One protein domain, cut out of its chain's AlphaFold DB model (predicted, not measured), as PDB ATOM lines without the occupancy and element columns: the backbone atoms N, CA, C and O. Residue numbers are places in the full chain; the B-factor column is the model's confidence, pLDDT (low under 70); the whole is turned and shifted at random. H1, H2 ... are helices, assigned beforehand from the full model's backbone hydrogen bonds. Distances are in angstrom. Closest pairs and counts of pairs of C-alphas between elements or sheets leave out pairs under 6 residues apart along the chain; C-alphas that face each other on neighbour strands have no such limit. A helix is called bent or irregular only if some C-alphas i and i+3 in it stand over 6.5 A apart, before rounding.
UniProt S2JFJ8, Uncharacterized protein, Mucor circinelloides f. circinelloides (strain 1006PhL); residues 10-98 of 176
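This is residues 10 to 98 of the 176 residues of an uncharacterized protein of Mucor circinelloides f. circinelloides (strain 1006PhL) (UniProt S2JFJ8). Two long helices, H1 and H3, make a lopsided V, meeting near the end of H1 and the beginning of H3, with the short helix H2 making the turn at the tip. The far parts of both arms stick out free, H1 with residues 10 to 27 and H3 with residues 70 to 97. The printed part has 89 residues with three named helices, H1, H2 and H3 along the chain, and no named strand; the class is all helix. The whole is extended, with a radius of gyration of the C-alphas of 22.0 A, and flat, spanning 71 by 44 by 18 A.

Find C-alpha 10 at (-20.772, -3.991, 6.221); from there H1, residues 10 to 42, runs 45.7 A to C-alpha 42 at (-61.559, 16.696, 6.583). H2 follows as residues 44 to 50. H3, residues 52 to 97, then runs 62.9 A to C-alpha 97 at (-10.655, 39.222, -24.195). H1 and H3 are neither bent nor irregular, but only just: C-alphas 39 and 42, and C-alphas 69 and 72, are each 6.2 A apart.

Look at Asn 36 and Val 62, whose C-alphas, 6.9 A apart, are the closest of H1 and H3. These helices touch with residues 32 to 39 and 58 to 65 alone, at a steep tilt of 62 degrees, opposite ways. H1 and H2 meet only through their link. H2 and H3 are close but not clearly touching; their closest C-alphas, of Ala 48 and Phe 55, are 6.1 A apart. In H1 every O i to N i+4 pair is within hydrogen-bond range; in H3 38 of 42 are, and in H2 1 of 3, beside 2 of 4 O i to N i+3 pairs.

The two C-alphas farthest apart, of Thr 50 and Arg 98, are 71.1 A apart. The printed part has no cut, and both links are tight. The mean pLDDT of the printed part is 83.5; look to residues 94 to 98 for values under 70.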
ATOM      1  N   SER A  10     -20.821  -5.361   6.772       75.44
ATOM      2  CA  SER A  10     -20.772  -3.991   6.221       75.44
ATOM      3  C   SER A  10     -21.490  -3.881   4.869       75.44
ATOM      4  O   SER A  10     -22.280  -2.965   4.617       75.44
ATOM      5  N   ARG A  11     -21.266  -4.848   3.975       76.50
ATOM      6  CA  ARG A  11     -21.877  -4.856   2.643       76.50
ATOM      7  C   ARG A  11     -23.375  -5.168   2.710       76.50
ATOM      8  O   ARG A  11     -24.141  -4.617   1.917       76.50
ATOM      9  N   SER A  12     -23.805  -6.011   3.651       84.12
ATOM     10  CA  SER A  12     -25.220  -6.324   3.899       84.12
ATOM     11  C   SER A  12     -25.978  -5.132   4.491       84.12
ATOM     12  O   SER A  12     -27.019  -4.736   3.960       84.12
ATOM     13  N   THR A  13     -25.416  -4.478   5.511       86.19
ATOM     14  CA  THR A  13     -26.013  -3.294   6.149       86.19
ATOM     15  C   THR A  13     -26.107  -2.115   5.185       86.19
ATOM     16  O   THR A  13     -27.158  -1.485   5.104       86.19
ATOM     17  N   ARG A  14     -25.089  -1.869   4.346       86.62
ATOM     18  CA  ARG A  14     -25.158  -0.849   3.278       86.62
ATOM     19  C   ARG A  14     -26.253  -1.145   2.252       86.62
ATOM     20  O   ARG A  14     -26.927  -0.222   1.800       86.62
ATOM     21  N   LYS A  15     -26.457  -2.414   1.875       89.81
ATOM     22  CA  LYS A  15     -27.557  -2.815   0.978       89.81
ATOM     23  C   LYS A  15     -28.920  -2.595   1.637       89.81
ATOM     24  O   LYS A  15     -29.819  -2.067   0.987       89.81
ATOM     25  N   ALA A  16     -29.063  -2.958   2.911       89.44
ATOM     26  CA  ALA A  16     -30.277  -2.702   3.679       89.44
ATOM     27  C   ALA A  16     -30.552  -1.195   3.792       89.44
ATOM     28  O   ALA A  16     -31.657  -0.760   3.491       89.44
ATOM     29  N   LEU A  17     -29.540  -0.390   4.114       92.56
ATOM     30  CA  LEU A  17     -29.656   1.061   4.253       92.56
ATOM     31  C   LEU A  17     -30.091   1.729   2.945       92.56
ATOM     32  O   LEU A  17     -30.993   2.557   2.964       92.56
ATOM     33  N   LYS A  18     -29.544   1.309   1.796       92.69
ATOM     34  CA  LYS A  18     -29.999   1.788   0.477       92.69
ATOM     35  C   LYS A  18     -31.469   1.446   0.200       92.69
ATOM     36  O   LYS A  18     -32.203   2.282  -0.321       92.69
ATOM     37  N   ARG A  19     -31.914   0.236   0.563       91.62
ATOM     38  CA  ARG A  19     -33.319  -0.191   0.413       91.62
ATOM     39  C   ARG A  19     -34.247   0.626   1.311       91.62
ATOM     40  O   ARG A  19     -35.231   1.172   0.825       91.62
ATOM     41  N   TRP A  20     -33.898   0.773   2.585       94.88
ATOM     42  CA  TRP A  20     -34.649   1.589   3.539       94.88
ATOM     43  C   TRP A  20     -34.699   3.054   3.128       94.88
ATOM     44  O   TRP A  20     -35.758   3.664   3.183       94.88
ATOM     45  N   GLN A  21     -33.595   3.607   2.630       90.56
ATOM     46  CA  GLN A  21     -33.550   4.977   2.132       90.56
ATOM     47  C   GLN A  21     -34.521   5.193   0.963       90.56
ATOM     48  O   GLN A  21     -35.188   6.223   0.903       90.56
ATOM     49  N   SER A  22     -34.639   4.223   0.054       92.69
ATOM     50  CA  SER A  22     -35.624   4.276  -1.031       92.69
ATOM     51  C   SER A  22     -37.064   4.195  -0.506       92.69
ATOM     52  O   SER A  22     -37.896   5.005  -0.912       92.69
ATOM     53  N   ILE A  23     -37.345   3.298   0.443       93.38
ATOM     54  CA  ILE A  23     -38.679   3.138   1.045       93.38
ATOM     55  C   ILE A  23     -39.091   4.396   1.817       93.38
ATOM     56  O   ILE A  23     -40.201   4.884   1.630       93.38
ATOM     57  N   ILE A  24     -38.197   4.963   2.632       89.06
ATOM     58  CA  ILE A  24     -38.456   6.177   3.421       89.06
ATOM     59  C   ILE A  24     -38.774   7.360   2.505       89.06
ATOM     60  O   ILE A  24     -39.656   8.153   2.822       89.06
ATOM     61  N   ARG A  25     -38.106   7.472   1.349       87.44
ATOM     62  CA  ARG A  25     -38.411   8.521   0.362       87.44
ATOM     63  C   ARG A  25     -39.831   8.388  -0.186       87.44
ATOM     64  O   ARG A  25     -40.560   9.373  -0.203       87.44
ATOM     65  N   ILE A  26     -40.235   7.183  -0.587       89.19
ATOM     66  CA  ILE A  26     -41.584   6.924  -1.120       89.19
ATOM     67  C   ILE A  26     -42.640   7.132  -0.031       89.19
ATOM     68  O   ILE A  26     -43.643   7.807  -0.255       89.19
ATOM     69  N   PHE A  27     -42.386   6.598   1.163       88.88
ATOM     70  CA  PHE A  27     -43.268   6.733   2.314       88.88
ATOM     71  C   PHE A  27     -43.446   8.196   2.724       88.88
ATOM     72  O   PHE A  27     -44.568   8.620   2.967       88.88
ATOM     73  N   SER A  28     -42.368   8.984   2.731       84.69
ATOM     74  CA  SER A  28     -42.415  10.417   3.034       84.69
ATOM     75  C   SER A  28     -43.325  11.171   2.063       84.69
ATOM     76  O   SER A  28     -44.208  11.903   2.500       84.69
ATOM     77  N   VAL A  29     -43.193  10.935   0.752       85.50
ATOM     78  CA  VAL A  29     -44.040  11.588  -0.262       85.50
ATOM     79  C   VAL A  29     -45.502  11.160  -0.133       85.50
ATOM     80  O   VAL A  29     -46.394  12.007  -0.149       85.50
ATOM     81  N   ALA A  30     -45.760   9.861   0.032       87.00
ATOM     82  CA  ALA A  30     -47.117   9.340   0.182       87.00
ATOM     83  C   ALA A  30     -47.791   9.866   1.458       87.00
ATOM     84  O   ALA A  30     -48.932  10.324   1.413       87.00
ATOM     85  N   TRP A  31     -47.072   9.850   2.584       84.75
ATOM     86  CA  TRP A  31     -47.562  10.364   3.859       84.75
ATOM     87  C   TRP A  31     -47.770  11.877   3.825       84.75
ATOM     88  O   TRP A  31     -48.759  12.366   4.361       84.75
ATOM     89  N   PHE A  32     -46.902  12.623   3.139       86.31
ATOM     90  CA  PHE A  32     -47.071  14.058   2.939       86.31
ATOM     91  C   PHE A  32     -48.313  14.379   2.099       86.31
ATOM     92  O   PHE A  32     -49.098  15.252   2.469       86.31
ATOM     93  N   LEU A  33     -48.545  13.654   1.000       85.31
ATOM     94  CA  LEU A  33     -49.730  13.842   0.158       85.31
ATOM     95  C   LEU A  33     -51.018  13.493   0.920       85.31
ATOM     96  O   LEU A  33     -51.994  14.241   0.881       85.31
ATOM     97  N   TYR A  34     -50.991  12.391   1.670       86.56
ATOM     98  CA  TYR A  34     -52.102  11.959   2.511       86.56
ATOM     99  C   TYR A  34     -52.371  12.928   3.675       86.56
ATOM    100  O   TYR A  34     -53.519  13.281   3.932       86.56
ATOM    101  N   GLY A  35     -51.325  13.426   4.341       81.69
ATOM    102  CA  GLY A  35     -51.431  14.414   5.416       81.69
ATOM    103  C   GLY A  35     -52.026  15.740   4.939       81.69
ATOM    104  O   GLY A  35     -52.905  16.296   5.601       81.69
ATOM    105  N   ASN A  36     -51.628  16.209   3.752       82.31
ATOM    106  CA  ASN A  36     -52.249  17.363   3.101       82.31
ATOM    107  C   ASN A  36     -53.736  17.123   2.823       82.31
ATOM    108  O   ASN A  36     -54.572  17.946   3.195       82.31
ATOM    109  N   TYR A  37     -54.079  15.975   2.233       84.44
ATOM    110  CA  TYR A  37     -55.468  15.614   1.958       84.44
ATOM    111  C   TYR A  37     -56.326  15.621   3.232       84.44
ATOM    112  O   TYR A  37     -57.391  16.234   3.253       84.44
ATOM    113  N   LEU A  38     -55.849  15.029   4.330       80.31
ATOM    114  CA  LEU A  38     -56.577  15.027   5.603       80.31
ATOM    115  C   LEU A  38     -56.736  16.427   6.217       80.31
ATOM    116  O   LEU A  38     -57.790  16.737   6.783       80.31
ATOM    117  N   THR A  39     -55.712  17.273   6.096       79.81
ATOM    118  CA  THR A  39     -55.708  18.627   6.668       79.81
ATOM    119  C   THR A  39     -56.682  19.542   5.924       79.81
ATOM    120  O   THR A  39     -57.508  20.204   6.552       79.81
ATOM    121  N   PHE A  40     -56.654  19.530   4.589       77.88
ATOM    122  CA  PHE A  40     -57.492  20.404   3.767       77.88
ATOM    123  C   PHE A  40     -58.923  19.885   3.573       77.88
ATOM    124  O   PHE A  40     -59.848  20.690   3.549       77.88
ATOM    125  N   PHE A  41     -59.129  18.568   3.458       74.31
ATOM    126  CA  PHE A  41     -60.448  18.009   3.133       74.31
ATOM    127  C   PHE A  41     -61.318  17.745   4.369       74.31
ATOM    128  O   PHE A  41     -62.474  18.150   4.402       74.31
ATOM    129  N   ASN A  42     -60.776  17.087   5.400       70.31
ATOM    130  CA  ASN A  42     -61.559  16.696   6.583       70.31
ATOM    131  C   ASN A  42     -61.506  17.722   7.724       70.31
ATOM    132  O   ASN A  42     -62.448  17.825   8.506       70.31
ATOM    133  N   THR A  43     -60.404  18.466   7.838       71.44
ATOM    134  CA  THR A  43     -60.073  19.196   9.074       71.44
ATOM    135  C   THR A  43     -60.263  20.713   8.945       71.44
ATOM    136  O   THR A  43     -60.404  21.400   9.952       71.44
ATOM    137  N   ALA A  44     -60.330  21.257   7.725       70.81
ATOM    138  CA  ALA A  44     -60.292  22.702   7.492       70.81
ATOM    139  C   ALA A  44     -61.496  23.481   8.056       70.81
ATOM    140  O   ALA A  44     -61.316  24.569   8.594       70.81
ATOM    141  N   VAL A  45     -62.719  22.948   7.960       72.62
ATOM    142  CA  VAL A  45     -63.937  23.709   8.311       72.62
ATOM    143  C   VAL A  45     -64.288  23.588   9.794       72.62
ATOM    144  O   VAL A  45     -64.613  24.575  10.449       72.62
ATOM    145  N   THR A  46     -64.206  22.382  10.349       75.88
ATOM    146  CA  THR A  46     -64.598  22.088  11.735       75.88
ATOM    147  C   THR A  46     -63.493  22.418  12.736       75.88
ATOM    148  O   THR A  46     -63.763  22.999  13.785       75.88
ATOM    149  N   CYS A  47     -62.230  22.117  12.418       71.62
ATOM    150  CA  CYS A  47     -61.124  22.293  13.362       71.62
ATOM    151  C   CYS A  47     -60.688  23.756  13.509       71.62
ATOM    152  O   CYS A  47     -60.311  24.170  14.606       71.62
ATOM    153  N   ALA A  48     -60.810  24.564  12.447       73.94
ATOM    154  CA  ALA A  48     -60.510  25.997  12.505       73.94
ATOM    155  C   ALA A  48     -61.366  26.735  13.554       73.94
ATOM    156  O   ALA A  48     -60.887  27.679  14.185       73.94
ATOM    157  N   LEU A  49     -62.599  26.263  13.776       78.06
ATOM    158  CA  LEU A  49     -63.547  26.821  14.742       78.06
ATOM    159  C   LEU A  49     -63.380  26.250  16.158       78.06
ATOM    160  O   LEU A  49     -63.640  26.956  17.127       78.06
ATOM    161  N   THR A  50     -62.971  24.985  16.302       84.31
ATOM    162  CA  THR A  50     -62.894  24.315  17.615       84.31
ATOM    163  C   THR A  50     -61.519  24.424  18.282       84.31
ATOM    164  O   THR A  50     -61.448  24.547  19.502       84.31
ATOM    165  N   ALA A  51     -60.420  24.376  17.522       82.12
ATOM    166  CA  ALA A  51     -59.064  24.328  18.077       82.12
ATOM    167  C   ALA A  51     -58.034  25.020  17.166       82.12
ATOM    168  O   ALA A  51     -57.165  24.390  16.557       82.12
ATOM    169  N   THR A  52     -58.091  26.352  17.121       82.12
ATOM    170  CA  THR A  52     -57.277  27.194  16.225       82.12
ATOM    171  C   THR A  52     -55.763  27.005  16.397       82.12
ATOM    172  O   THR A  52     -55.028  27.003  15.412       82.12
ATOM    173  N   HIS A  53     -55.269  26.793  17.623       86.31
ATOM    174  CA  HIS A  53     -53.828  26.616  17.864       86.31
ATOM    175  C   HIS A  53     -53.268  25.318  17.265       86.31
ATOM    176  O   HIS A  53     -52.185  25.339  16.678       86.31
ATOM    177  N   LEU A  54     -54.001  24.202  17.368       83.06
ATOM    178  CA  LEU A  54     -53.586  22.941  16.744       83.06
ATOM    179  C   LEU A  54     -53.672  23.023  15.220       83.06
ATOM    180  O   LEU A  54     -52.781  22.527  14.529       83.06
ATOM    181  N   PHE A  55     -54.701  23.695  14.698       84.25
ATOM    182  CA  PHE A  55     -54.841  23.927  13.265       84.25
ATOM    183  C   PHE A  55     -53.650  24.717  12.702       84.25
ATOM    184  O   PHE A  55     -53.009  24.270  11.751       84.25
ATOM    185  N   ASN A  56     -53.258  25.819  13.345       84.88
ATOM    186  CA  ASN A  56     -52.110  26.621  12.911       84.88
ATOM    187  C   ASN A  56     -50.788  25.838  12.955       84.88
ATOM    188  O   ASN A  56     -49.974  25.964  12.041       84.88
ATOM    189  N   LEU A  57     -50.583  24.999  13.976       86.69
ATOM    190  CA  LEU A  57     -49.403  24.135  14.067       86.69
ATOM    191  C   LEU A  57     -49.379  23.096  12.936       86.69
ATOM    192  O   LEU A  57     -48.334  22.886  12.322       86.69
ATOM    193  N   SER A  58     -50.527  22.495  12.607       85.81
ATOM    194  CA  SER A  58     -50.631  21.561  11.479       85.81
ATOM    195  C   SER A  58     -50.332  22.236  10.134       85.81
ATOM    196  O   SER A  58     -49.532  21.716   9.355       85.81
ATOM    197  N   CYS A  59     -50.856  23.446   9.905       83.69
ATOM    198  CA  CYS A  59     -50.556  24.252   8.722       83.69
ATOM    199  C   CYS A  59     -49.068  24.621   8.631       83.69
ATOM    200  O   CYS A  59     -48.486  24.552   7.549       83.69
ATOM    201  N   ALA A  60     -48.425  24.965   9.752       88.19
ATOM    202  CA  ALA A  60     -46.997  25.276   9.785       88.19
ATOM    203  C   ALA A  60     -46.123  24.060   9.425       88.19
ATOM    204  O   ALA A  60     -45.166  24.200   8.665       88.19
ATOM    205  N   ILE A  61     -46.471  22.863   9.910       87.12
ATOM    206  CA  ILE A  61     -45.768  21.613   9.565       87.12
ATOM    207  C   ILE A  61     -45.927  21.291   8.077       87.12
ATOM    208  O   ILE A  61     -44.953  20.933   7.414       87.12
ATOM    209  N   VAL A  62     -47.138  21.448   7.541       88.06
ATOM    210  CA  VAL A  62     -47.414  21.265   6.113       88.06
ATOM    211  C   VAL A  62     -46.568  22.223   5.272       88.06
ATOM    212  O   VAL A  62     -45.867  21.788   4.357       88.06
ATOM    213  N   PHE A  63     -46.566  23.511   5.617       88.00
ATOM    214  CA  PHE A  63     -45.775  24.531   4.929       88.00
ATOM    215  C   PHE A  63     -44.270  24.243   4.989       88.00
ATOM    216  O   PHE A  63     -43.573  24.335   3.978       88.00
ATOM    217  N   TYR A  64     -43.766  23.818   6.149       89.44
ATOM    218  CA  TYR A  64     -42.377  23.396   6.303       89.44
ATOM    219  C   TYR A  64     -42.034  22.188   5.414       89.44
ATOM    220  O   TYR A  64     -40.982  22.168   4.774       89.44
ATOM    221  N   GLY A  65     -42.941  21.214   5.296       87.06
ATOM    222  CA  GLY A  65     -42.778  20.084   4.379       87.06
ATOM    223  C   GLY A  65     -42.704  20.513   2.908       87.06
ATOM    224  O   GLY A  65     -41.862  20.005   2.167       87.06
ATOM    225  N   TYR A  66     -43.504  21.502   2.497       86.94
ATOM    226  CA  TYR A  66     -43.393  22.092   1.158       86.94
ATOM    227  C   TYR A  66     -42.040  22.766   0.937       86.94
ATOM    228  O   TYR A  66     -41.438  22.560  -0.112       86.94
ATOM    229  N   MET A  67     -41.520  23.502   1.922       89.00
ATOM    230  CA  MET A  67     -40.192  24.113   1.818       89.00
ATOM    231  C   MET A  67     -39.101  23.060   1.610       89.00
ATOM    232  O   MET A  67     -38.303  23.198   0.688       89.00
ATOM    233  N   LEU A  68     -39.123  21.957   2.367       87.19
ATOM    234  CA  LEU A  68     -38.166  20.856   2.196       87.19
ATOM    235  C   LEU A  68     -38.230  20.192   0.814       87.19
ATOM    236  O   LEU A  68     -37.210  19.695   0.339       87.19
ATOM    237  N   TYR A  69     -39.400  20.166   0.170       86.00
ATOM    238  CA  TYR A  69     -39.554  19.624  -1.182       86.00
ATOM    239  C   TYR A  69     -39.157  20.630  -2.271       86.00
ATOM    240  O   TYR A  69     -38.546  20.266  -3.274       86.00
ATOM    241  N   VAL A  70     -39.470  21.908  -2.067       87.62
ATOM    242  CA  VAL A  70     -39.174  22.983  -3.018       87.62
ATOM    243  C   VAL A  70     -37.677  23.305  -3.043       87.62
ATOM    244  O   VAL A  70     -37.133  23.541  -4.117       87.62
ATOM    245  N   THR A  71     -36.970  23.245  -1.908       88.75
ATOM    246  CA  THR A  71     -35.521  23.507  -1.840       88.75
ATOM    247  C   THR A  71     -34.680  22.667  -2.819       88.75
ATOM    248  O   THR A  71     -33.923  23.269  -3.579       88.75
ATOM    249  N   PRO A  72     -34.771  21.321  -2.873       89.12
ATOM    250  CA  PRO A  72     -33.989  20.532  -3.827       89.12
ATOM    251  C   PRO A  72     -34.402  20.783  -5.281       89.12
ATOM    252  O   PRO A  72     -33.560  20.689  -6.167       89.12
ATOM    253  N   LEU A  73     -35.666  21.135  -5.535       87.69
ATOM    254  CA  LEU A  73     -36.144  21.473  -6.875       87.69
ATOM    255  C   LEU A  73     -35.553  22.806  -7.351       87.69
ATOM    256  O   LEU A  73     -35.062  22.896  -8.473       87.69
ATOM    257  N   ILE A  74     -35.525  23.812  -6.473       90.00
ATOM    258  CA  ILE A  74     -34.859  25.092  -6.727       90.00
ATOM    259  C   ILE A  74     -33.358  24.879  -6.924       90.00
ATOM    260  O   ILE A  74     -32.801  25.401  -7.882       90.00
ATOM    261  N   ALA A  75     -32.703  24.089  -6.068       90.56
ATOM    262  CA  ALA A  75     -31.278  23.789  -6.197       90.56
ATOM    263  C   ALA A  75     -30.956  23.064  -7.515       90.56
ATOM    264  O   ALA A  75     -29.966  23.381  -8.164       90.56
ATOM    265  N   TRP A  76     -31.809  22.130  -7.939       93.88
ATOM    266  CA  TRP A  76     -31.684  21.447  -9.225       93.88
ATOM    267  C   TRP A  76     -31.849  22.412 -10.402       93.88
ATOM    268  O   TRP A  76     -31.040  22.400 -11.326       93.88
ATOM    269  N   PHE A  77     -32.850  23.292 -10.349       90.62
ATOM    270  CA  PHE A  77     -33.060  24.314 -11.370       90.62
ATOM    271  C   PHE A  77     -31.888  25.298 -11.443       90.62
ATOM    272  O   PHE A  77     -31.369  25.554 -12.525       90.62
ATOM    273  N   LEU A  78     -31.417  25.790 -10.293       90.81
ATOM    274  CA  LEU A  78     -30.210  26.610 -10.193       90.81
ATOM    275  C   LEU A  78     -29.023  25.880 -10.813       90.81
ATOM    276  O   LEU A  78     -28.364  26.446 -11.666       90.81
ATOM    277  N   GLN A  79     -28.784  24.614 -10.478       90.19
ATOM    278  CA  GLN A  79     -27.680  23.849 -11.056       90.19
ATOM    279  C   GLN A  79     -27.778  23.742 -12.584       90.19
ATOM    280  O   GLN A  79     -26.783  23.920 -13.279       90.19
ATOM    281  N   HIS A  80     -28.961  23.453 -13.120       89.25
ATOM    282  CA  HIS A  80     -29.133  23.239 -14.555       89.25
ATOM    283  C   HIS A  80     -29.238  24.517 -15.379       89.25
ATOM    284  O   HIS A  80     -28.987  24.450 -16.573       89.25
ATOM    285  N   VAL A  81     -29.602  25.651 -14.783       89.56
ATOM    286  CA  VAL A  81     -29.727  26.932 -15.494       89.56
ATOM    287  C   VAL A  81     -28.528  27.831 -15.222       89.56
ATOM    288  O   VAL A  81     -27.950  28.379 -16.151       89.56
ATOM    289  N   LEU A  82     -28.093  27.945 -13.970       87.62
ATOM    290  CA  LEU A  82     -26.982  28.816 -13.594       87.62
ATOM    291  C   LEU A  82     -25.660  28.337 -14.196       87.62
ATOM    292  O   LEU A  82     -24.873  29.165 -14.635       87.62
ATOM    293  N   ILE A  83     -25.412  27.024 -14.248       86.06
ATOM    294  CA  ILE A  83     -24.156  26.494 -14.797       86.06
ATOM    295  C   ILE A  83     -23.998  26.769 -16.291       86.06
ATOM    296  O   ILE A  83     -22.972  27.352 -16.638       86.06
ATOM    297  N   PRO A  84     -24.949  26.414 -17.182       87.50
ATOM    298  CA  PRO A  84     -24.803  26.773 -18.587       87.50
ATOM    299  C   PRO A  84     -24.742  28.291 -18.770       87.50
ATOM    300  O   PRO A  84     -23.890  28.753 -19.512       87.50
ATOM    301  N   CYS A  85     -25.515  29.080 -18.011       85.31
ATOM    302  CA  CYS A  85     -25.421  30.540 -18.085       85.31
ATOM    303  C   CYS A  85     -24.038  31.085 -17.689       85.31
ATOM    304  O   CYS A  85     -23.538  31.993 -18.345       85.31
ATOM    305  N   ILE A  86     -23.401  30.554 -16.639       87.62
ATOM    306  CA  ILE A  86     -22.040  30.960 -16.253       87.62
ATOM    307  C   ILE A  86     -21.035  30.555 -17.334       87.62
ATOM    308  O   ILE A  86     -20.154  31.348 -17.656       87.62
ATOM    309  N   ILE A  87     -21.166  29.354 -17.904       84.12
ATOM    310  CA  ILE A  87     -20.286  28.878 -18.978       84.12
ATOM    311  C   ILE A  87     -20.431  29.763 -20.221       84.12
ATOM    312  O   ILE A  87     -19.418  30.186 -20.768       84.12
ATOM    313  N   ASP A  88     -21.654  30.099 -20.628       85.75
ATOM    314  CA  ASP A  88     -21.918  30.954 -21.789       85.75
ATOM    315  C   ASP A  88     -21.378  32.378 -21.584       85.75
ATOM    316  O   ASP A  88     -20.754  32.943 -22.481       85.75
ATOM    317  N   ILE A  89     -21.556  32.955 -20.389       86.25
ATOM    318  CA  ILE A  89     -20.993  34.271 -20.048       86.25
ATOM    319  C   ILE A  89     -19.464  34.223 -20.067       86.25
ATOM    320  O   ILE A  89     -18.832  35.137 -20.592       86.25
ATOM    321  N   LEU A  90     -18.864  33.165 -19.519       80.38
ATOM    322  CA  LEU A  90     -17.414  32.998 -19.505       80.38
ATOM    323  C   LEU A  90     -16.856  32.809 -20.923       80.38
ATOM    324  O   LEU A  90     -15.810  33.366 -21.236       80.38
ATOM    325  N   GLN A  91     -17.565  32.088 -21.798       79.69
ATOM    326  CA  GLN A  91     -17.207  31.958 -23.211       79.69
ATOM    327  C   GLN A  91     -17.305  33.296 -23.947       79.69
ATOM    328  O   GLN A  91     -16.390  33.644 -24.686       79.69
ATOM    329  N   LEU A  92     -18.373  34.068 -23.726       77.00
ATOM    330  CA  LEU A  92     -18.533  35.385 -24.340       77.00
ATOM    331  C   LEU A  92     -17.444  36.357 -23.870       77.00
ATOM    332  O   LEU A  92     -16.868  37.067 -24.688       77.00
ATOM    333  N   LEU A  93     -17.129  36.358 -22.573       72.88
ATOM    334  CA  LEU A  93     -16.066  37.190 -22.017       72.88
ATOM    335  C   LEU A  93     -14.690  36.774 -22.554       72.88
ATOM    336  O   LEU A  93     -13.913  37.634 -22.947       72.88
ATOM    337  N   HIS A  94     -14.420  35.471 -22.666       64.81
ATOM    338  CA  HIS A  94     -13.188  34.963 -23.271       64.81
ATOM    339  C   HIS A  94     -13.066  35.331 -24.758       64.81
ATOM    340  O   HIS A  94     -11.973  35.626 -25.227       64.81
ATOM    341  N   ILE A  95     -14.172  35.355 -25.513       61.22
ATOM    342  CA  ILE A  95     -14.178  35.824 -26.910       61.22
ATOM    343  C   ILE A  95     -13.853  37.322 -26.990       61.22
ATOM    344  O   ILE A  95     -13.136  37.725 -27.900       61.22
ATOM    345  N   ILE A  96     -14.352  38.129 -26.049       59.50
ATOM    346  CA  ILE A  96     -14.066  39.570 -25.982       59.50
ATOM    347  C   ILE A  96     -12.597  39.818 -25.603       59.50
ATOM    348  O   ILE A  96     -11.955  40.669 -26.202       59.50
ATOM    349  N   GLU A  97     -12.042  39.055 -24.658       56.06
ATOM    350  CA  GLU A  97     -10.655  39.222 -24.195       56.06
ATOM    351  C   GLU A  97      -9.614  38.669 -25.190       56.06
ATOM    352  O   GLU A  97      -8.484  39.144 -25.239       56.06
ATOM    353  N   ARG A  98     -10.006  37.730 -26.066       50.78
ATOM    354  CA  ARG A  98      -9.168  37.203 -27.160       50.78
ATOM    355  C   ARG A  98      -8.834  38.247 -28.238       50.78
ATOM    356  O   ARG A  98      -7.875  38.033 -28.978       50.78
TER     357      ARG A  98